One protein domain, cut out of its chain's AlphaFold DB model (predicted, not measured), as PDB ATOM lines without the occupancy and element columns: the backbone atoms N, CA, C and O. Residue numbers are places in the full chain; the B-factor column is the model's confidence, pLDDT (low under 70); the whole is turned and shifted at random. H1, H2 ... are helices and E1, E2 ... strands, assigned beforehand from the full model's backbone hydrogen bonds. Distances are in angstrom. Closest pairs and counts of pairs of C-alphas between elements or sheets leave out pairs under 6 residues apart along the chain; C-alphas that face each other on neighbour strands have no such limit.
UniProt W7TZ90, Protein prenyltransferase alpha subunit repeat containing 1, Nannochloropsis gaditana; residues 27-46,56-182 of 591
ATOM      1  N   ALA A  27      11.035  28.110 -13.351       59.22
ATOM      2  CA  ALA A  27      11.613  29.247 -14.036       59.22
ATOM      3  C   ALA A  27      10.608  30.321 -14.458       59.22
ATOM      4  O   ALA A  27      10.953  31.498 -14.391       59.22
ATOM      5  N   ALA A  28       9.371  29.955 -14.809       65.19
ATOM      6  CA  ALA A  28       8.311  30.927 -15.061       65.19
ATOM      7  C   ALA A  28       8.054  31.804 -13.822       65.19
ATOM      8  O   ALA A  28       7.831  33.005 -13.959       65.19
ATOM      9  N   CYS A  29       8.193  31.239 -12.615       67.94
ATOM     10  CA  CYS A  29       8.107  31.997 -11.362       67.94
ATOM     11  C   CYS A  29       9.260  33.002 -11.206       67.94
ATOM     12  O   CYS A  29       9.049  34.117 -10.748       67.94
ATOM     13  N   PHE A  30      10.477  32.647 -11.626       63.16
ATOM     14  CA  PHE A  30      11.615  33.576 -11.597       63.16
ATOM     15  C   PHE A  30      11.555  34.660 -12.673       63.16
ATOM     16  O   PHE A  30      12.125  35.731 -12.489       63.16
ATOM     17  N   LEU A  31      10.895  34.383 -13.799       65.69
ATOM     18  CA  LEU A  31      10.626  35.392 -14.822       65.69
ATOM     19  C   LEU A  31       9.532  36.366 -14.371       65.69
ATOM     20  O   LEU A  31       9.598  37.547 -14.708       65.69
ATOM     21  N   SER A  32       8.532  35.885 -13.627       70.88
ATOM     22  CA  SER A  32       7.439  36.720 -13.126       70.88
ATOM     23  C   SER A  32       7.831  37.547 -11.899       70.88
ATOM     24  O   SER A  32       7.344  38.668 -11.754       70.88
ATOM     25  N   ASP A  33       8.734  37.033 -11.061       75.94
ATOM     26  CA  ASP A  33       9.306  37.742  -9.921       75.94
ATOM     27  C   ASP A  33      10.831  37.528  -9.828       75.94
ATOM     28  O   ASP A  33      11.302  36.490  -9.350       75.94
ATOM     29  N   PRO A  34      11.636  38.517 -10.263       76.25
ATOM     30  CA  PRO A  34      13.091  38.426 -10.209       76.25
ATOM     31  C   PRO A  34      13.653  38.588  -8.789       76.25
ATOM     32  O   PRO A  34      14.850  38.378  -8.586       76.25
ATOM     33  N   TYR A  35      12.822  38.975  -7.814       79.19
ATOM     34  CA  TYR A  35      13.234  39.259  -6.441       79.19
ATOM     35  C   TYR A  35      12.973  38.106  -5.477       79.19
ATOM     36  O   TYR A  35      13.175  38.295  -4.278       79.19
ATOM     37  N   ILE A  36      12.575  36.927  -5.978       85.56
ATOM     38  CA  ILE A  36      12.405  35.732  -5.145       85.56
ATOM     39  C   ILE A  36      13.646  35.541  -4.276       85.56
ATOM     40  O   ILE A  36      14.760  35.430  -4.789       85.56
ATOM     41  N   ASP A  37      13.456  35.495  -2.963       85.69
ATOM     42  CA  ASP A  37      14.556  35.430  -2.006       85.69
ATOM     43  C   ASP A  37      14.555  34.121  -1.202       85.69
ATOM     44  O   ASP A  37      15.587  33.698  -0.672       85.69
ATOM     45  N   GLU A  38      13.428  33.420  -1.161       88.81
ATOM     46  CA  GLU A  38      13.254  32.172  -0.433       88.81
ATOM     47  C   GLU A  38      12.290  31.240  -1.171       88.81
ATOM     48  O   GLU A  38      11.401  31.678  -1.901       88.81
ATOM     49  N   TYR A  39      12.460  29.932  -0.975       93.12
ATOM     50  CA  TYR A  39      11.504  28.942  -1.448       93.12
ATOM     51  C   TYR A  39      11.390  27.772  -0.475       93.12
ATOM     52  O   TYR A  39      12.370  27.405   0.181       93.12
ATOM     53  N   ASP A  40      10.219  27.138  -0.440       93.12
ATOM     54  CA  ASP A  40      10.024  25.904   0.312       93.12
ATOM     55  C   ASP A  40       9.025  24.946  -0.356       93.12
ATOM     56  O   ASP A  40       8.323  25.306  -1.299       93.12
ATOM     57  N   PHE A  41       8.993  23.698   0.113       92.19
ATOM     58  CA  PHE A  41       7.977  22.730  -0.276       92.19
ATOM     59  C   PHE A  41       6.804  22.851   0.689       92.19
ATOM     60  O   PHE A  41       6.974  22.665   1.891       92.19
ATOM     61  N   ILE A  42       5.626  23.159   0.161       90.81
ATOM     62  CA  ILE A  42       4.423  23.391   0.954       90.81
ATOM     63  C   ILE A  42       3.423  22.258   0.752       90.81
ATOM     64  O   ILE A  42       3.226  21.762  -0.360       90.81
ATOM     65  N   SER A  43       2.783  21.845   1.839       86.88
ATOM     66  CA  SER A  43       1.676  20.897   1.780       86.88
ATOM     67  C   SER A  43       0.421  21.634   1.329       86.88
ATOM     68  O   SER A  43      -0.186  22.370   2.102       86.88
ATOM     69  N   LEU A  44       0.051  21.445   0.066       79.88
ATOM     70  CA  LEU A  44      -1.226  21.881  -0.487       79.88
ATOM     71  C   LEU A  44      -2.098  20.647  -0.739       79.88
ATOM     72  O   LEU A  44      -1.556  19.632  -1.189       79.88
ATOM     73  N   PRO A  45      -3.414  20.701  -0.469       70.00
ATOM     74  CA  PRO A  45      -4.311  19.637  -0.892       70.00
ATOM     75  C   PRO A  45      -4.274  19.551  -2.422       70.00
ATOM     76  O   PRO A  45      -4.336  20.574  -3.107       70.00
ATOM     77  N   ALA A  46      -4.141  18.339  -2.958       62.62
ATOM     78  CA  ALA A  46      -4.477  18.112  -4.355       62.62
ATOM     79  C   ALA A  46      -5.979  18.393  -4.473       62.62
ATOM     80  O   ALA A  46      -6.761  17.861  -3.688       62.62
ATOM     81  N   SER A  56      -5.001  22.756 -10.023       65.00
ATOM     82  CA  SER A  56      -4.417  23.672  -9.047       65.00
ATOM     83  C   SER A  56      -2.940  23.899  -9.376       65.00
ATOM     84  O   SER A  56      -2.159  22.948  -9.476       65.00
ATOM     85  N   CYS A  57      -2.559  25.162  -9.585       74.56
ATOM     86  CA  CYS A  57      -1.180  25.538  -9.865       74.56
ATOM     87  C   CYS A  57      -0.266  25.053  -8.721       74.56
ATOM     88  O   CYS A  57      -0.520  25.375  -7.558       74.56
ATOM     89  N   PRO A  58       0.827  24.321  -9.012       85.38
ATOM     90  CA  PRO A  58       1.711  23.798  -7.974       85.38
ATOM     91  C   PRO A  58       2.608  24.872  -7.342       85.38
ATOM     92  O   PRO A  58       3.390  24.556  -6.446       85.38
ATOM     93  N   PHE A  59       2.542  26.120  -7.810       86.50
ATOM     94  CA  PHE A  59       3.366  27.221  -7.330       86.50
ATOM     95  C   PHE A  59       2.519  28.253  -6.589       86.50
ATOM     96  O   PHE A  59       1.526  28.757  -7.108       86.50
ATOM     97  N   LEU A  60       2.961  28.612  -5.388       86.94
ATOM     98  CA  LEU A  60       2.431  29.723  -4.611       86.94
ATOM     99  C   LEU A  60       3.525  30.778  -4.490       86.94
ATOM    100  O   LEU A  60       4.566  30.510  -3.904       86.94
ATOM    101  N   LEU A  61       3.301  31.970  -5.028       86.81
ATOM    102  CA  LEU A  61       4.255  33.070  -4.927       86.81
ATOM    103  C   LEU A  61       3.636  34.209  -4.115       86.81
ATOM    104  O   LEU A  61       2.674  34.839  -4.554       86.81
ATOM    105  N   GLU A  62       4.193  34.476  -2.935       85.88
ATOM    106  CA  GLU A  62       3.712  35.524  -2.032       85.88
ATOM    107  C   GLU A  62       4.894  36.250  -1.385       85.88
ATOM    108  O   GLU A  62       5.768  35.619  -0.799       85.88
ATOM    109  N   ASN A  63       4.928  37.584  -1.478       87.50
ATOM    110  CA  ASN A  63       5.975  38.424  -0.876       87.50
ATOM    111  C   ASN A  63       7.407  37.952  -1.202       87.50
ATOM    112  O   ASN A  63       8.231  37.824  -0.298       87.50
ATOM    113  N   HIS A  64       7.686  37.661  -2.479       88.69
ATOM    114  CA  HIS A  64       8.975  37.136  -2.957       88.69
ATOM    115  C   HIS A  64       9.369  35.749  -2.406       88.69
ATOM    116  O   HIS A  64      10.506  35.305  -2.568       88.69
ATOM    117  N   LYS A  65       8.428  35.020  -1.797       89.62
ATOM    118  CA  LYS A  65       8.621  33.646  -1.322       89.62
ATOM    119  C   LYS A  65       7.909  32.673  -2.250       89.62
ATOM    120  O   LYS A  65       6.709  32.808  -2.491       89.62
ATOM    121  N   LEU A  66       8.642  31.681  -2.745       90.69
ATOM    122  CA  LEU A  66       8.129  30.654  -3.649       90.69
ATOM    123  C   LEU A  66       7.804  29.355  -2.892       90.69
ATOM    124  O   LEU A  66       8.687  28.590  -2.515       90.69
ATOM    125  N   GLY A  67       6.527  29.063  -2.702       91.19
ATOM    126  CA  GLY A  67       6.039  27.752  -2.292       91.19
ATOM    127  C   GLY A  67       5.877  26.820  -3.492       91.19
ATOM    128  O   GLY A  67       5.272  27.192  -4.494       91.19
ATOM    129  N   ILE A  68       6.394  25.598  -3.388       90.56
ATOM    130  CA  ILE A  68       6.188  24.526  -4.371       90.56
ATOM    131  C   ILE A  68       5.385  23.412  -3.702       90.56
ATOM    132  O   ILE A  68       5.797  22.883  -2.670       90.56
ATOM    133  N   ALA A  69       4.257  23.026  -4.285       89.44
ATOM    134  CA  ALA A  69       3.397  21.982  -3.752       89.44
ATOM    135  C   ALA A  69       4.140  20.639  -3.657       89.44
ATOM    136  O   ALA A  69       4.688  20.152  -4.649       89.44
ATOM    137  N   THR A  70       4.132  20.004  -2.482       90.56
ATOM    138  CA  THR A  70       4.849  18.737  -2.241       90.56
ATOM    139  C   THR A  70       4.426  17.618  -3.191       90.56
ATOM    140  O   THR A  70       5.276  16.840  -3.621       90.56
ATOM    141  N   TRP A  71       3.140  17.553  -3.558       87.38
ATOM    142  CA  TRP A  71       2.615  16.550  -4.495       87.38
ATOM    143  C   TRP A  71       3.182  16.710  -5.915       87.38
ATOM    144  O   TRP A  71       3.342  15.721  -6.626       87.38
ATOM    145  N   ALA A  72       3.564  17.928  -6.310       86.06
ATOM    146  CA  ALA A  72       4.073  18.229  -7.646       86.06
ATOM    147  C   ALA A  72       5.591  18.033  -7.784       86.06
ATOM    148  O   ALA A  72       6.088  17.868  -8.897       86.06
ATOM    149  N   VAL A  73       6.347  18.017  -6.676       88.75
ATOM    150  CA  VAL A  73       7.826  17.984  -6.685       88.75
ATOM    151  C   VAL A  73       8.376  16.836  -7.531       88.75
ATOM    152  O   VAL A  73       9.303  17.040  -8.314       88.75
ATOM    153  N   LYS A  74       7.807  15.630  -7.404       87.69
ATOM    154  CA  LYS A  74       8.257  14.461  -8.171       87.69
ATOM    155  C   LYS A  74       8.022  14.646  -9.671       87.69
ATOM    156  O   LYS A  74       8.938  14.383 -10.443       87.69
ATOM    157  N   ALA A  75       6.834  15.110 -10.061       84.94
ATOM    158  CA  ALA A  75       6.476  15.329 -11.461       84.94
ATOM    159  C   ALA A  75       7.363  16.413 -12.093       84.94
ATOM    160  O   ALA A  75       8.009  16.151 -13.103       84.94
ATOM    161  N   ILE A  76       7.508  17.562 -11.420       85.62
ATOM    162  CA  ILE A  76       8.384  18.664 -11.851       85.62
ATOM    163  C   ILE A  76       9.828  18.172 -12.017       85.62
ATOM    164  O   ILE A  76      10.487  18.480 -13.010       85.62
ATOM    165  N   TYR A  77      10.340  17.393 -11.058       88.56
ATOM    166  CA  TYR A  77      11.700  16.861 -11.136       88.56
ATOM    167  C   TYR A  77      11.877  15.883 -12.301       88.56
ATOM    168  O   TYR A  77      12.885  15.955 -12.999       88.56
ATOM    169  N   GLN A  78      10.919  14.977 -12.523       87.31
ATOM    170  CA  GLN A  78      10.964  13.989 -13.605       87.31
ATOM    171  C   GLN A  78      10.880  14.642 -14.983       87.31
ATOM    172  O   GLN A  78      11.656  14.288 -15.870       87.31
ATOM    173  N   GLU A  79       9.989  15.615 -15.145       84.94
ATOM    174  CA  GLU A  79       9.856  16.386 -16.374       84.94
ATOM    175  C   GLU A  79      11.142  17.165 -16.669       84.94
ATOM    176  O   GLU A  79      11.729  17.013 -17.741       84.94
ATOM    177  N   ALA A  80      11.666  17.902 -15.683       87.06
ATOM    178  CA  ALA A  80      12.925  18.622 -15.837       87.06
ATOM    179  C   ALA A  80      14.106  17.673 -16.125       87.06
ATOM    180  O   ALA A  80      14.991  18.015 -16.912       87.06
ATOM    181  N   LEU A  81      14.129  16.467 -15.537       88.81
ATOM    182  CA  LEU A  81      15.129  15.442 -15.864       88.81
ATOM    183  C   LEU A  81      15.014  14.987 -17.318       88.81
ATOM    184  O   LEU A  81      16.034  14.891 -18.000       88.81
ATOM    185  N   SER A  82      13.797  14.688 -17.772       86.50
ATOM    186  CA  SER A  82      13.520  14.245 -19.137       86.50
ATOM    187  C   SER A  82      13.988  15.298 -20.139       86.50
ATOM    188  O   SER A  82      14.823  15.007 -20.992       86.50
ATOM    189  N   THR A  83      13.577  16.556 -19.955       85.00
ATOM    190  CA  THR A  83      14.009  17.683 -20.793       85.00
ATOM    191  C   THR A  83      15.527  17.862 -20.767       85.00
ATOM    192  O   THR A  83      16.153  18.004 -21.817       85.00
ATOM    193  N   TYR A  84      16.159  17.783 -19.592       86.81
ATOM    194  CA  TYR A  84      17.614  17.867 -19.457       86.81
ATOM    195  C   TYR A  84      18.348  16.774 -20.247       86.81
ATOM    196  O   TYR A  84      19.335  17.061 -20.930       86.81
ATOM    197  N   TYR A  85      17.896  15.520 -20.154       87.19
ATOM    198  CA  TYR A  85      18.534  14.409 -20.856       87.19
ATOM    199  C   TYR A  85      18.265  14.444 -22.357       87.19
ATOM    200  O   TYR A  85      19.203  14.207 -23.112       87.19
ATOM    201  N   SER A  86      17.065  14.824 -22.788       83.81
ATOM    202  CA  SER A  86      16.726  15.004 -24.204       83.81
ATOM    203  C   SER A  86      17.599  16.074 -24.862       83.81
ATOM    204  O   SER A  86      18.229  15.812 -25.886       83.81
ATOM    205  N   LEU A  87      17.759  17.239 -24.222       82.06
ATOM    206  CA  LEU A  87      18.652  18.304 -24.703       82.06
ATOM    207  C   LEU A  87      20.125  17.861 -24.727       82.06
ATOM    208  O   LEU A  87      20.902  18.259 -25.597       82.06
ATOM    209  N   ARG A  88      20.540  17.013 -23.779       79.81
ATOM    210  CA  ARG A  88      21.901  16.464 -23.746       79.81
ATOM    211  C   ARG A  88      22.130  15.385 -24.813       79.81
ATOM    212  O   ARG A  88      23.227  15.331 -25.372       79.81
ATOM    213  N   ALA A  89      21.137  14.542 -25.081       75.12
ATOM    214  CA  ALA A  89      21.188  13.482 -26.084       75.12
ATOM    215  C   ALA A  89      21.260  14.075 -27.494       75.12
ATOM    216  O   ALA A  89      22.217  13.783 -28.206       75.12
ATOM    217  N   ALA A  90      20.379  15.031 -27.818       69.88
ATOM    218  CA  ALA A  90      20.403  15.775 -29.083       69.88
ATOM    219  C   ALA A  90      21.777  16.412 -29.367       69.88
ATOM    220  O   ALA A  90      22.245  16.477 -30.501       69.88
ATOM    221  N   ARG A  91      22.482  16.835 -28.311       66.81
ATOM    222  CA  ARG A  91      23.842  17.371 -28.410       66.81
ATOM    223  C   ARG A  91      24.919  16.299 -28.574       66.81
ATOM    224  O   ARG A  91      25.924  16.552 -29.227       66.81
ATOM    225  N   THR A  92      24.741  15.130 -27.964       58.97
ATOM    226  CA  THR A  92      25.666  13.995 -28.130       58.97
ATOM    227  C   THR A  92      25.588  13.459 -29.554       58.97
ATOM    228  O   THR A  92      26.616  13.191 -30.164       58.97
ATOM    229  N   GLU A  93      24.385  13.402 -30.115       55.78
ATOM    230  CA  GLU A  93      24.161  13.058 -31.518       55.78
ATOM    231  C   GLU A  93      24.765  14.110 -32.461       55.78
ATOM    232  O   GLU A  93      25.454  13.751 -33.415       55.78
ATOM    233  N   ALA A  94      24.641  15.405 -32.141       52.91
ATOM    234  CA  ALA A  94      25.312  16.474 -32.890       52.91
ATOM    235  C   ALA A  94      26.855  16.411 -32.811       52.91
ATOM    236  O   ALA A  94      27.531  16.758 -33.773       52.91
ATOM    237  N   LEU A  95      27.425  15.923 -31.700       48.53
ATOM    238  CA  LEU A  95      28.874  15.727 -31.528       48.53
ATOM    239  C   LEU A  95      29.424  14.556 -32.360       48.53
ATOM    240  O   LEU A  95      30.584  14.594 -32.767       48.53
ATOM    241  N   ILE A  96      28.611  13.524 -32.620       54.12
ATOM    242  CA  ILE A  96      28.964  12.418 -33.531       54.12
ATOM    243  C   ILE A  96      28.973  12.919 -34.990       54.12
ATOM    244  O   ILE A  96      29.754  12.438 -35.808       54.12
ATOM    245  N   GLY A  97      28.184  13.953 -35.297       48.94
ATOM    246  CA  GLY A  97      28.217  14.709 -36.550       48.94
ATOM    247  C   GLY A  97      29.154  15.925 -36.517       48.94
ATOM    248  O   GLY A  97      28.696  17.041 -36.700       48.94
ATOM    249  N   ASN A  98      30.460  15.733 -36.304       40.53
ATOM    250  CA  ASN A  98      31.548  16.718 -36.506       40.53
ATOM    251  C   ASN A  98      31.514  18.092 -35.787       40.53
ATOM    252  O   ASN A  98      32.527  18.798 -35.835       40.53
ATOM    253  N   ASP A  99      30.468  18.474 -35.058       44.06
ATOM    254  CA  ASP A  99      30.456  19.723 -34.289       44.06
ATOM    255  C   ASP A  99      31.109  19.504 -32.915       44.06
ATOM    256  O   ASP A  99      30.460  19.097 -31.953       44.06
ATOM    257  N   LYS A 100      32.421  19.778 -32.808       45.69
ATOM    258  CA  LYS A 100      33.170  19.792 -31.529       45.69
ATOM    259  C   LYS A 100      32.434  20.619 -30.471       45.69
ATOM    260  O   LYS A 100      31.792  21.601 -30.817       45.69
ATOM    261  N   GLU A 101      32.596  20.250 -29.192       52.81
ATOM    262  CA  GLU A 101      31.958  20.822 -27.988       52.81
ATOM    263  C   GLU A 101      31.888  22.369 -27.937       52.81
ATOM    264  O   GLU A 101      32.593  23.027 -27.175       52.81
ATOM    265  N   GLY A 102      30.999  22.967 -28.728       51.50
ATOM    266  CA  GLY A 102      30.798  24.408 -28.810       51.50
ATOM    267  C   GLY A 102      29.887  24.940 -27.701       51.50
ATOM    268  O   GLY A 102      29.306  24.169 -26.931       51.50
ATOM    269  N   PRO A 103      29.722  26.262 -27.571       55.25
ATOM    270  CA  PRO A 103      28.705  26.836 -26.692       55.25
ATOM    271  C   PRO A 103      27.296  26.303 -27.047       55.25
ATOM    272  O   PRO A 103      27.077  25.849 -28.170       55.25
ATOM    273  N   PRO A 104      26.332  26.298 -26.103       57.44
ATOM    274  CA  PRO A 104      24.955  25.878 -26.392       57.44
ATOM    275  C   PRO A 104      24.389  26.652 -27.594       57.44
ATOM    276  O   PRO A 104      24.592  27.867 -27.668       57.44
ATOM    277  N   ARG A 105      23.674  25.979 -28.511       63.44
ATOM    278  CA  ARG A 105      22.931  26.674 -29.576       63.44
ATOM    279  C   ARG A 105      21.940  27.644 -28.925       63.44
ATOM    280  O   ARG A 105      21.447  27.381 -27.829       63.44
ATOM    281  N   ASN A 106      21.657  28.770 -29.586       56.84
ATOM    282  CA  ASN A 106      20.847  29.842 -28.994       56.84
ATOM    283  C   ASN A 106      19.488  29.344 -28.466       56.84
ATOM    284  O   ASN A 106      19.140  29.706 -27.351       56.84
ATOM    285  N   GLY A 107      18.793  28.461 -29.197       61.22
ATOM    286  CA  GLY A 107      17.509  27.894 -28.756       61.22
ATOM    287  C   GLY A 107      17.606  26.890 -27.599       61.22
ATOM    288  O   GLY A 107      16.689  26.800 -26.788       61.22
ATOM    289  N   ASP A 108      18.729  26.181 -27.453       68.44
ATOM    290  CA  ASP A 108      18.919  25.230 -26.347       68.44
ATOM    291  C   ASP A 108      19.177  25.965 -25.027       68.44
ATOM    292  O   ASP A 108      18.778  25.503 -23.961       68.44
ATOM    293  N   ALA A 109      19.862  27.114 -25.079       66.94
ATOM    294  CA  ALA A 109      20.158  27.918 -23.895       66.94
ATOM    295  C   ALA A 109      18.877  28.392 -23.188       66.94
ATOM    296  O   ALA A 109      18.819  28.349 -21.955       66.94
ATOM    297  N   ASP A 110      17.857  28.753 -23.970       74.25
ATOM    298  CA  ASP A 110      16.566  29.249 -23.488       74.25
ATOM    299  C   ASP A 110      15.780  28.178 -22.718       74.25
ATOM    300  O   ASP A 110      15.026  28.509 -21.806       74.25
ATOM    301  N   LEU A 111      16.002  26.892 -23.015       80.75
ATOM    302  CA  LEU A 111      15.410  25.765 -22.282       80.75
ATOM    303  C   LEU A 111      16.333  25.217 -21.182       80.75
ATOM    304  O   LEU A 111      15.857  24.713 -20.162       80.75
ATOM    305  N   LEU A 112      17.656  25.310 -21.338       85.00
ATOM    306  CA  LEU A 112      18.616  24.785 -20.362       85.00
ATOM    307  C   LEU A 112      18.656  25.599 -19.067       85.00
ATOM    308  O   LEU A 112      18.789  25.001 -17.994       85.00
ATOM    309  N   ASP A 113      18.545  26.930 -19.122       84.00
ATOM    310  CA  ASP A 113      18.448  27.733 -17.897       84.00
ATOM    311  C   ASP A 113      17.231  27.332 -17.044       84.00
ATOM    312  O   ASP A 113      17.440  26.859 -15.920       84.00
ATOM    313  N   PRO A 114      15.982  27.402 -17.549       84.00
ATOM    314  CA  PRO A 114      14.811  27.083 -16.746       84.00
ATOM    315  C   PRO A 114      14.807  25.631 -16.247       84.00
ATOM    316  O   PRO A 114      14.499  25.375 -15.078       84.00
ATOM    317  N   THR A 115      15.242  24.692 -17.092       86.81
ATOM    318  CA  THR A 115      15.355  23.270 -16.741       86.81
ATOM    319  C   THR A 115      16.355  23.053 -15.606       86.81
ATOM    320  O   THR A 115      16.048  22.401 -14.607       86.81
ATOM    321  N   THR A 116      17.559  23.629 -15.706       91.06
ATOM    322  CA  THR A 116      18.579  23.459 -14.659       91.06
ATOM    323  C   THR A 116      18.200  24.160 -13.357       91.06
ATOM    324  O   THR A 116      18.519  23.631 -12.295       91.06
ATOM    325  N   ARG A 117      17.474  25.287 -13.393       90.94
ATOM    326  CA  ARG A 117      16.938  25.924 -12.175       90.94
ATOM    327  C   ARG A 117      15.971  25.000 -11.438       90.94
ATOM    328  O   ARG A 117      16.142  24.795 -10.238       90.94
ATOM    329  N   ALA A 118      15.003  24.415 -12.147       88.50
ATOM    330  CA  ALA A 118      14.030  23.492 -11.559       88.50
ATOM    331  C   ALA A 118      14.718  22.277 -10.910       88.50
ATOM    332  O   ALA A 118      14.439  21.938  -9.759       88.50
ATOM    333  N   LEU A 119      15.695  21.687 -11.608       91.69
ATOM    334  CA  LEU A 119      16.495  20.578 -11.085       91.69
ATOM    335  C   LEU A 119      17.240  20.946  -9.804       91.69
ATOM    336  O   LEU A 119      17.236  20.167  -8.856       91.69
ATOM    337  N   LEU A 120      17.878  22.115  -9.767       94.69
ATOM    338  CA  LEU A 120      18.773  22.515  -8.678       94.69
ATOM    339  C   LEU A 120      18.042  23.064  -7.448       94.69
ATOM    340  O   LEU A 120      18.578  22.970  -6.344       94.69
ATOM    341  N   LEU A 121      16.817  23.577  -7.610       93.25
ATOM    342  CA  LEU A 121      15.920  23.840  -6.480       93.25
ATOM    343  C   LEU A 121      15.527  22.536  -5.767       93.25
ATOM    344  O   LEU A 121      15.440  22.483  -4.543       93.25
ATOM    345  N   ILE A 122      15.325  21.447  -6.508       92.50
ATOM    346  CA  ILE A 122      14.927  20.166  -5.911       92.50
ATOM    347  C   ILE A 122      16.155  19.380  -5.425       92.50
ATOM    348  O   ILE A 122      16.175  18.883  -4.299       92.50
ATOM    349  N   ASN A 123      17.210  19.316  -6.239       93.56
ATOM    350  CA  ASN A 123      18.434  18.560  -5.995       93.56
ATOM    351  C   ASN A 123      19.696  19.391  -6.296       93.56
ATOM    352  O   ASN A 123      20.293  19.313  -7.374       93.56
ATOM    353  N   ALA A 124      20.164  20.134  -5.293       94.81
ATOM    354  CA  ALA A 124      21.366  20.961  -5.398       94.81
ATOM    355  C   ALA A 124      22.693  20.173  -5.504       94.81
ATOM    356  O   ALA A 124      23.741  20.780  -5.745       94.81
ATOM    357  N   ASP A 125      22.686  18.842  -5.347       92.75
ATOM    358  CA  ASP A 125      23.880  17.999  -5.519       92.75
ATOM    359  C   ASP A 125      24.093  17.535  -6.967       92.75
ATOM    360  O   ASP A 125      25.121  16.922  -7.266       92.75
ATOM    361  N   MET A 126      23.182  17.859  -7.891       93.19
ATOM    362  CA  MET A 126      23.312  17.507  -9.305       93.19
ATOM    363  C   MET A 126      24.454  18.289  -9.982       93.19
ATOM    364  O   MET A 126      24.264  19.327 -10.616       93.19
ATOM    365  N   TYR A 127      25.674  17.765  -9.865       91.44
ATOM    366  CA  TYR A 127      26.901  18.389 -10.374       91.44
ATOM    367  C   TYR A 127      26.867  18.667 -11.885       91.44
ATOM    368  O   TYR A 127      27.395  19.673 -12.361       91.44
ATOM    369  N   SER A 128      26.223  17.789 -12.652       90.19
ATOM    370  CA  SER A 128      26.082  17.920 -14.102       90.19
ATOM    371  C   SER A 128      25.256  19.151 -14.498       90.19
ATOM    372  O   SER A 128      25.672  19.883 -15.398       90.19
ATOM    373  N   ALA A 129      24.176  19.451 -13.769       91.75
ATOM    374  CA  ALA A 129      23.384  20.663 -13.963       91.75
ATOM    375  C   ALA A 129      24.213  21.926 -13.673       91.75
ATOM    376  O   ALA A 129      24.231  22.841 -14.496       91.75
ATOM    377  N   TRP A 130      25.001  21.946 -12.589       94.81
ATOM    378  CA  TRP A 130      25.926  23.056 -12.313       94.81
ATOM    379  C   TRP A 130      26.941  23.277 -13.440       94.81
ATOM    380  O   TRP A 130      27.215  24.416 -13.812       94.81
ATOM    381  N   ASN A 131      27.478  22.211 -14.040       91.00
ATOM    382  CA  ASN A 131      28.410  22.345 -15.164       91.00
ATOM    383  C   ASN A 131      27.752  22.913 -16.425       91.00
ATOM    384  O   ASN A 131      28.398  23.679 -17.140       91.00
ATOM    385  N   ILE A 132      26.482  22.595 -16.694       90.00
ATOM    386  CA  ILE A 132      25.739  23.264 -17.771       90.00
ATOM    387  C   ILE A 132      25.627  24.761 -17.482       90.00
ATOM    388  O   ILE A 132      25.921  25.566 -18.362       90.00
ATOM    389  N   ARG A 133      25.302  25.148 -16.245       92.81
ATOM    390  CA  ARG A 133      25.233  26.566 -15.858       92.81
ATOM    391  C   ARG A 133      26.574  27.283 -16.003       92.81
ATOM    392  O   ARG A 133      26.603  28.398 -16.511       92.81
ATOM    393  N   LYS A 134      27.703  26.634 -15.679       91.69
ATOM    394  CA  LYS A 134      29.050  27.170 -15.981       91.69
ATOM    395  C   LYS A 134      29.239  27.426 -17.475       91.69
ATOM    396  O   LYS A 134      29.736  28.484 -17.845       91.69
ATOM    397  N   ARG A 135      28.823  26.495 -18.340       89.06
ATOM    398  CA  ARG A 135      28.897  26.686 -19.801       89.06
ATOM    399  C   ARG A 135      28.014  27.842 -20.268       89.06
ATOM    400  O   ARG A 135      28.454  28.612 -21.108       89.06
ATOM    401  N   LEU A 136      26.812  27.989 -19.708       88.19
ATOM    402  CA  LEU A 136      25.928  29.120 -20.005       88.19
ATOM    403  C   LEU A 136      26.545  30.459 -19.564       88.19
ATOM    404  O   LEU A 136      26.472  31.431 -20.310       88.19
ATOM    405  N   LEU A 137      27.207  30.505 -18.403       89.56
ATOM    406  CA  LEU A 137      27.947  31.684 -17.927       89.56
ATOM    407  C   LEU A 137      29.123  32.031 -18.851       89.56
ATOM    408  O   LEU A 137      29.274  33.187 -19.233       89.56
ATOM    409  N   LEU A 138      29.931  31.037 -19.237       87.44
ATOM    410  CA  LEU A 138      31.064  31.231 -20.151       87.44
ATOM    411  C   LEU A 138      30.615  31.649 -21.558       87.44
ATOM    412  O   LEU A 138      31.293  32.438 -22.203       87.44
ATOM    413  N   ALA A 139      29.457  31.167 -22.012       83.56
ATOM    414  CA  ALA A 139      28.846  31.564 -23.279       83.56
ATOM    415  C   ALA A 139      28.114  32.923 -23.212       83.56
ATOM    416  O   ALA A 139      27.486  33.320 -24.191       83.56
ATOM    417  N   GLY A 140      28.125  33.613 -22.064       85.44
ATOM    418  CA  GLY A 140      27.436  34.896 -21.875       85.44
ATOM    419  C   GLY A 140      25.904  34.808 -21.868       85.44
ATOM    420  O   GLY A 140      25.236  35.836 -21.927       85.44
ATOM    421  N   LYS A 141      25.341  33.596 -21.791       85.44
ATOM    422  CA  LYS A 141      23.891  33.340 -21.734       85.44
ATOM    423  C   LYS A 141      23.309  33.520 -20.339       85.44
ATOM    424  O   LYS A 141      22.126  33.793 -20.204       85.44
ATOM    425  N   LEU A 142      24.145  33.389 -19.313       87.50
ATOM    426  CA  LEU A 142      23.808  33.730 -17.934       87.50
ATOM    427  C   LEU A 142      24.728  34.831 -17.432       87.50
ATOM    428  O   LEU A 142      25.909  34.884 -17.786       87.50
ATOM    429  N   ARG A 143      24.210  35.683 -16.547       86.69
ATOM    430  CA  ARG A 143      25.019  36.694 -15.868       86.69
ATOM    431  C   ARG A 143      25.423  36.205 -14.482       86.69
ATOM    432  O   ARG A 143      24.611  35.714 -13.707       86.69
ATOM    433  N   ALA A 144      26.688  36.426 -14.120       87.25
ATOM    434  CA  ALA A 144      27.229  35.974 -12.834       87.25
ATOM    435  C   ALA A 144      26.464  36.521 -11.613       87.25
ATOM    436  O   ALA A 144      26.383  35.851 -10.592       87.25
ATOM    437  N   HIS A 145      25.899  37.729 -11.700       85.06
ATOM    438  CA  HIS A 145      25.157  38.322 -10.585       85.06
ATOM    439  C   HIS A 145      23.797  37.636 -10.358       85.06
ATOM    440  O   HIS A 145      23.462  37.341  -9.215       85.06
ATOM    441  N   GLU A 146      23.068  37.324 -11.434       86.94
ATOM    442  CA  GLU A 146      21.823  36.543 -11.406       86.94
ATOM    443  C   GLU A 146      22.084  35.128 -10.883       86.94
ATOM    444  O   GLU A 146      21.329  34.623 -10.056       86.94
ATOM    445  N   GLU A 147      23.200  34.517 -11.293       92.25
ATOM    446  CA  GLU A 147      23.590  33.191 -10.810       92.25
ATOM    447  C   GLU A 147      23.894  33.180  -9.309       92.25
ATOM    448  O   GLU A 147      23.482  32.268  -8.595       92.25
ATOM    449  N   ILE A 148      24.599  34.197  -8.807       92.38
ATOM    450  CA  ILE A 148      24.870  34.329  -7.371       92.38
ATOM    451  C   ILE A 148      23.566  34.522  -6.588       92.38
ATOM    452  O   ILE A 148      23.415  33.917  -5.529       92.38
ATOM    453  N   SER A 149      22.618  35.307  -7.108       89.62
ATOM    454  CA  SER A 149      21.288  35.452  -6.500       89.62
ATOM    455  C   SER A 149      20.508  34.134  -6.506       89.62
ATOM    456  O   SER A 149      19.950  33.754  -5.483       89.62
ATOM    457  N   PHE A 150      20.541  33.370  -7.601       91.88
ATOM    458  CA  PHE A 150      19.952  32.028  -7.634       91.88
ATOM    459  C   PHE A 150      20.595  31.091  -6.597       91.88
ATOM    460  O   PHE A 150      19.900  30.380  -5.869       91.88
ATOM    461  N   LEU A 151      21.922  31.126  -6.466       94.75
ATOM    462  CA  LEU A 151      22.649  30.360  -5.455       94.75
ATOM    463  C   LEU A 151      22.316  30.778  -4.017       94.75
ATOM    464  O   LEU A 151      22.382  29.922  -3.138       94.75
ATOM    465  N   ASP A 152      21.980  32.047  -3.757       92.56
ATOM    466  CA  ASP A 152      21.524  32.492  -2.430       92.56
ATOM    467  C   ASP A 152      20.265  31.720  -2.020       92.56
ATOM    468  O   ASP A 152      20.202  31.159  -0.925       92.56
ATOM    469  N   ILE A 153      19.306  31.620  -2.939       92.44
ATOM    470  CA  ILE A 153      18.032  30.920  -2.752       92.44
ATOM    471  C   ILE A 153      18.282  29.425  -2.543       92.44
ATOM    472  O   ILE A 153      17.829  28.842  -1.558       92.44
ATOM    473  N   VAL A 154      19.074  28.803  -3.425       94.38
ATOM    474  CA  VAL A 154      19.421  27.379  -3.320       94.38
ATOM    475  C   VAL A 154      20.084  27.078  -1.976       94.38
ATOM    476  O   VAL A 154      19.666  26.141  -1.305       94.38
ATOM    477  N   LEU A 155      21.076  27.867  -1.550       94.25
ATOM    478  CA  LEU A 155      21.839  27.625  -0.320       94.25
ATOM    479  C   LEU A 155      21.085  27.989   0.964       94.25
ATOM    480  O   LEU A 155      21.438  27.460   2.018       94.25
ATOM    481  N   ARG A 156      20.037  28.822   0.907       90.62
ATOM    482  CA  ARG A 156      19.119  29.025   2.044       90.62
ATOM    483  C   ARG A 156      18.392  27.733   2.418       90.62
ATOM    484  O   ARG A 156      18.244  27.470   3.603       90.62
ATOM    485  N   LYS A 157      18.034  26.887   1.445       91.12
ATOM    486  CA  LYS A 157      17.448  25.556   1.700       91.12
ATOM    487  C   LYS A 157      18.499  24.445   1.792       91.12
ATOM    488  O   LYS A 157      18.491  23.621   2.702       91.12
ATOM    489  N   HIS A 158      19.458  24.444   0.871       92.12
ATOM    490  CA  HIS A 158      20.472  23.401   0.674       92.12
ATOM    491  C   HIS A 158      21.838  23.803   1.248       92.12
ATOM    492  O   HIS A 158      22.886  23.626   0.624       92.12
ATOM    493  N   SER A 159      21.845  24.339   2.467       90.69
ATOM    494  CA  SER A 159      23.001  25.028   3.060       90.69
ATOM    495  C   SER A 159      24.246  24.170   3.279       90.69
ATOM    496  O   SER A 159      25.342  24.708   3.440       90.69
ATOM    497  N   LYS A 160      24.115  22.842   3.286       88.88
ATOM    498  CA  LYS A 160      25.221  21.893   3.501       88.88
ATOM    499  C   LYS A 160      25.617  21.129   2.235       88.88
ATOM    500  O   LYS A 160      26.380  20.172   2.321       88.88
ATOM    501  N   LYS A 161      25.106  21.526   1.066       92.56
ATOM    502  CA  LYS A 161      25.395  20.850  -0.204       92.56
ATOM    503  C   LYS A 161      26.692  21.364  -0.816       92.56
ATOM    504  O   LYS A 161      26.780  22.506  -1.269       92.56
ATOM    505  N   GLY A 162      27.719  20.515  -0.815       90.12
ATOM    506  CA  GLY A 162      29.069  20.875  -1.256       90.12
ATOM    507  C   GLY A 162      29.145  21.312  -2.721       90.12
ATOM    508  O   GLY A 162      29.865  22.261  -3.027       90.12
ATOM    509  N   SER A 163      28.361  20.691  -3.609       93.12
ATOM    510  CA  SER A 163      28.311  21.039  -5.037       93.12
ATOM    511  C   SER A 163      27.850  22.480  -5.273       93.12
ATOM    512  O   SER A 163      28.472  23.200  -6.056       93.12
ATOM    513  N   ALA A 164      26.827  22.938  -4.543       95.50
ATOM    514  CA  ALA A 164      26.333  24.310  -4.633       95.50
ATOM    515  C   ALA A 164      27.379  25.327  -4.139       95.50
ATOM    516  O   ALA A 164      27.637  26.328  -4.808       95.50
ATOM    517  N   TRP A 165      28.062  25.046  -3.023       94.19
ATOM    518  CA  TRP A 165      29.160  25.895  -2.536       94.19
ATOM    519  C   TRP A 165      30.358  25.934  -3.486       94.19
ATOM    520  O   TRP A 165      30.959  26.992  -3.675       94.19
ATOM    521  N   ALA A 166      30.702  24.803  -4.105       93.25
ATOM    522  CA  ALA A 166      31.769  24.737  -5.097       93.25
ATOM    523  C   ALA A 166      31.434  25.578  -6.337       93.25
ATOM    524  O   ALA A 166      32.284  26.328  -6.822       93.25
ATOM    525  N   HIS A 167      30.190  25.508  -6.819       96.00
ATOM    526  CA  HIS A 167      29.720  26.342  -7.927       96.00
ATOM    527  C   HIS A 167      29.684  27.830  -7.560       96.00
ATOM    528  O   HIS A 167      30.164  28.666  -8.326       96.00
ATOM    529  N   ARG A 168      29.230  28.171  -6.349       96.12
ATOM    530  CA  ARG A 168      29.285  29.548  -5.842       96.12
ATOM    531  C   ARG A 168      30.705  30.091  -5.815       96.12
ATOM    532  O   ARG A 168      30.951  31.177  -6.332       96.12
ATOM    533  N   ARG A 169      31.655  29.326  -5.273       94.12
ATOM    534  CA  ARG A 169      33.074  29.701  -5.261       94.12
ATOM    535  C   ARG A 169      33.605  29.949  -6.667       94.12
ATOM    536  O   ARG A 169      34.322  30.922  -6.870       94.12
ATOM    537  N   TRP A 170      33.239  29.100  -7.626       94.56
ATOM    538  CA  TRP A 170      33.606  29.277  -9.030       94.56
ATOM    539  C   TRP A 170      33.054  30.596  -9.593       94.56
ATOM    540  O   TRP A 170      33.811  31.359 -10.189       94.56
ATOM    541  N   CYS A 171      31.785  30.923  -9.329       94.06
ATOM    542  CA  CYS A 171      31.166  32.178  -9.772       94.06
ATOM    543  C   CYS A 171      31.834  33.414  -9.143       94.06
ATOM    544  O   CYS A 171      32.153  34.372  -9.843       94.06
ATOM    545  N   VAL A 172      32.100  33.384  -7.831       92.88
ATOM    546  CA  VAL A 172      32.792  34.479  -7.125       92.88
ATOM    547  C   VAL A 172      34.224  34.646  -7.640       92.88
ATOM    548  O   VAL A 172      34.677  35.771  -7.835       92.88
ATOM    549  N   ALA A 173      34.926  33.544  -7.926       90.06
ATOM    550  CA  ALA A 173      36.266  33.585  -8.506       90.06
ATOM    551  C   ALA A 173      36.288  34.249  -9.893       90.06
ATOM    552  O   ALA A 173      37.233  34.968 -10.188       90.06
ATOM    553  N   HIS A 174      35.243  34.084 -10.712       88.31
ATOM    554  CA  HIS A 174      35.144  34.773 -12.007       88.31
ATOM    555  C   HIS A 174      35.009  36.291 -11.853       88.31
ATOM    556  O   HIS A 174      35.577  37.037 -12.644       88.31
ATOM    557  N   VAL A 175      34.274  36.759 -10.839       87.38
ATOM    558  CA  VAL A 175      34.168  38.199 -10.547       87.38
ATOM    559  C   VAL A 175      35.501  38.747 -10.040       87.38
ATOM    560  O   VAL A 175      35.924  39.818 -10.462       87.38
ATOM    561  N   LEU A 176      36.186  37.995  -9.179       87.56
ATOM    562  CA  LEU A 176      37.507  38.359  -8.675       87.56
ATOM    563  C   LEU A 176      38.564  38.434  -9.777       87.56
ATOM    564  O   LEU A 176      39.386  39.342  -9.765       87.56
ATOM    565  N   GLU A 177      38.584  37.469 -10.697       86.50
ATOM    566  CA  GLU A 177      39.621  37.412 -11.726       86.50
ATOM    567  C   GLU A 177      39.525  38.602 -12.685       86.50
ATOM    568  O   GLU A 177      40.552  39.152 -13.063       86.50
ATOM    569  N   LYS A 178      38.308  39.084 -12.969       83.75
ATOM    570  CA  LYS A 178      38.102  40.341 -13.705       83.75
ATOM    571  C   LYS A 178      38.658  41.558 -12.965       83.75
ATOM    572  O   LYS A 178      39.299  42.406 -13.572       83.75
ATOM    573  N   ALA A 179      38.481  41.623 -11.646       82.88
ATOM    574  CA  ALA A 179      39.095  42.680 -10.843       82.88
ATOM    575  C   ALA A 179      40.633  42.572 -10.829       82.88
ATOM    576  O   ALA A 179      41.322  43.586 -10.819       82.88
ATOM    577  N   ARG A 180      41.191  41.353 -10.860       81.56
ATOM    578  CA  ARG A 180      42.645  41.126 -10.917       81.56
ATOM    579  C   ARG A 180      43.261  41.481 -12.258       81.56
ATOM    580  O   ARG A 180      44.347  42.047 -12.262       81.56
ATOM    581  N   SER A 181      42.621  41.115 -13.367       79.50
ATOM    582  CA  SER A 181      43.166  41.352 -14.704       79.50
ATOM    583  C   SER A 181      43.365  42.840 -14.974       79.50
ATOM    584  O   SER A 181      44.389  43.206 -15.528       79.50
ATOM    585  N   HIS A 182      42.446  43.690 -14.505       70.06
ATOM    586  CA  HIS A 182      42.547  45.141 -14.672       70.06
ATOM    587  C   HIS A 182      43.545  45.813 -13.720       70.06
ATOM    588  O   HIS A 182      44.050  46.880 -14.039       70.06
TER     589      HIS A 182
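AT A GLANCE: This is residues 27 to 46 and 56 to 182 of the 591 residues of the protein "Protein prenyltransferase alpha subunit repeat containing 1" of Nannochloropsis gaditana (UniProt W7TZ90). A small three-stranded sheet, E1, E3 and E2, sits at one end of a bundle of four helices, H3 to H6, with long H2 packed along the side of H3 and short H1 beside the sheet. The far end of H6, residues 176 to 182, and residues 93 to 98, at and after the end of H2, stick out. The printed part has 147 residues, with H1 E1 E2 E3 H2 H3 H4 H5 H6 along the chain; the sheet is mixed and the class is mostly helix. It is compact, with a radius of gyration of the C-alphas of 16.2 A and spans of 50 by 40 by 27 A.

IN THESE COORDINATES: Find C-alpha 38 at (13.254, 32.172, -0.433), where E1, residues 38 to 42, begins. E3 is residues 65 to 69 and 13.0 A long; E2 is residues 59 to 62. H1, residues 27 to 32, begins at C-alpha 27, (11.613, 29.247, -14.036). H2, residues 73 to 96, runs 34.6 A and H3, residues 106 to 122, 25.7 A. H4 is residues 127 to 138, 16.7 A, and H5 residues 144 to 157, 20.4 A. H6, residues 162 to 182, runs 30.8 A to C-alpha 182 at (42.547, 45.141, -14.672).

HOW THE PARTS SIT: Start at E3, the inner strand: it is parallel to E1, with N 42 and O 68 2.8 A apart, and antiparallel to E2, its hairpin partner, with N 67 and O 60 2.7 A apart. H5 only grazes the sheet with residues 150 to 157; the closest C-alphas of E1 and H5, Glu 38 and Ile 153, are 5.5 A apart. H3 is the hub. It touches H2 in a helical hairpin, C-alphas of Ala 80 and Thr 115 closest at 5.3 A, opposite ways at a steep tilt of 38 degrees, only just past shallow. It touches H4, C-alphas of Thr 116 and Ala 129 closest at 5.6 A, and, with residues 113 to 118 alone, H1, Ala 27 and Pro 114 closest at 4.7 A. H3 to H6 form an up and down bundle, each helix running against the one before it. H5 and H6 touch at a shallow tilt of 26 degrees, C-alphas of Ala 144 and Cys 171 closest at 6.3 A. Every O i to N i+4 pair is within hydrogen-bond range in H1, H2 and H4; H3 has 10 of 13, H5 9 of 10, H6 16 of 17.

THE WHOLE: The two C-alphas farthest apart, Ala 46 and His 182, are 55.2 A apart. Residues 47 to 55 are not printed, with 7.3 A from C-alpha 46 to 56. Of the links printed whole, H2 to H3 is short and the others are tight. Mean pLDDT of the printed part is 82.5; residues 27 to 31, 46, 56 and 90 to 109 are under 70.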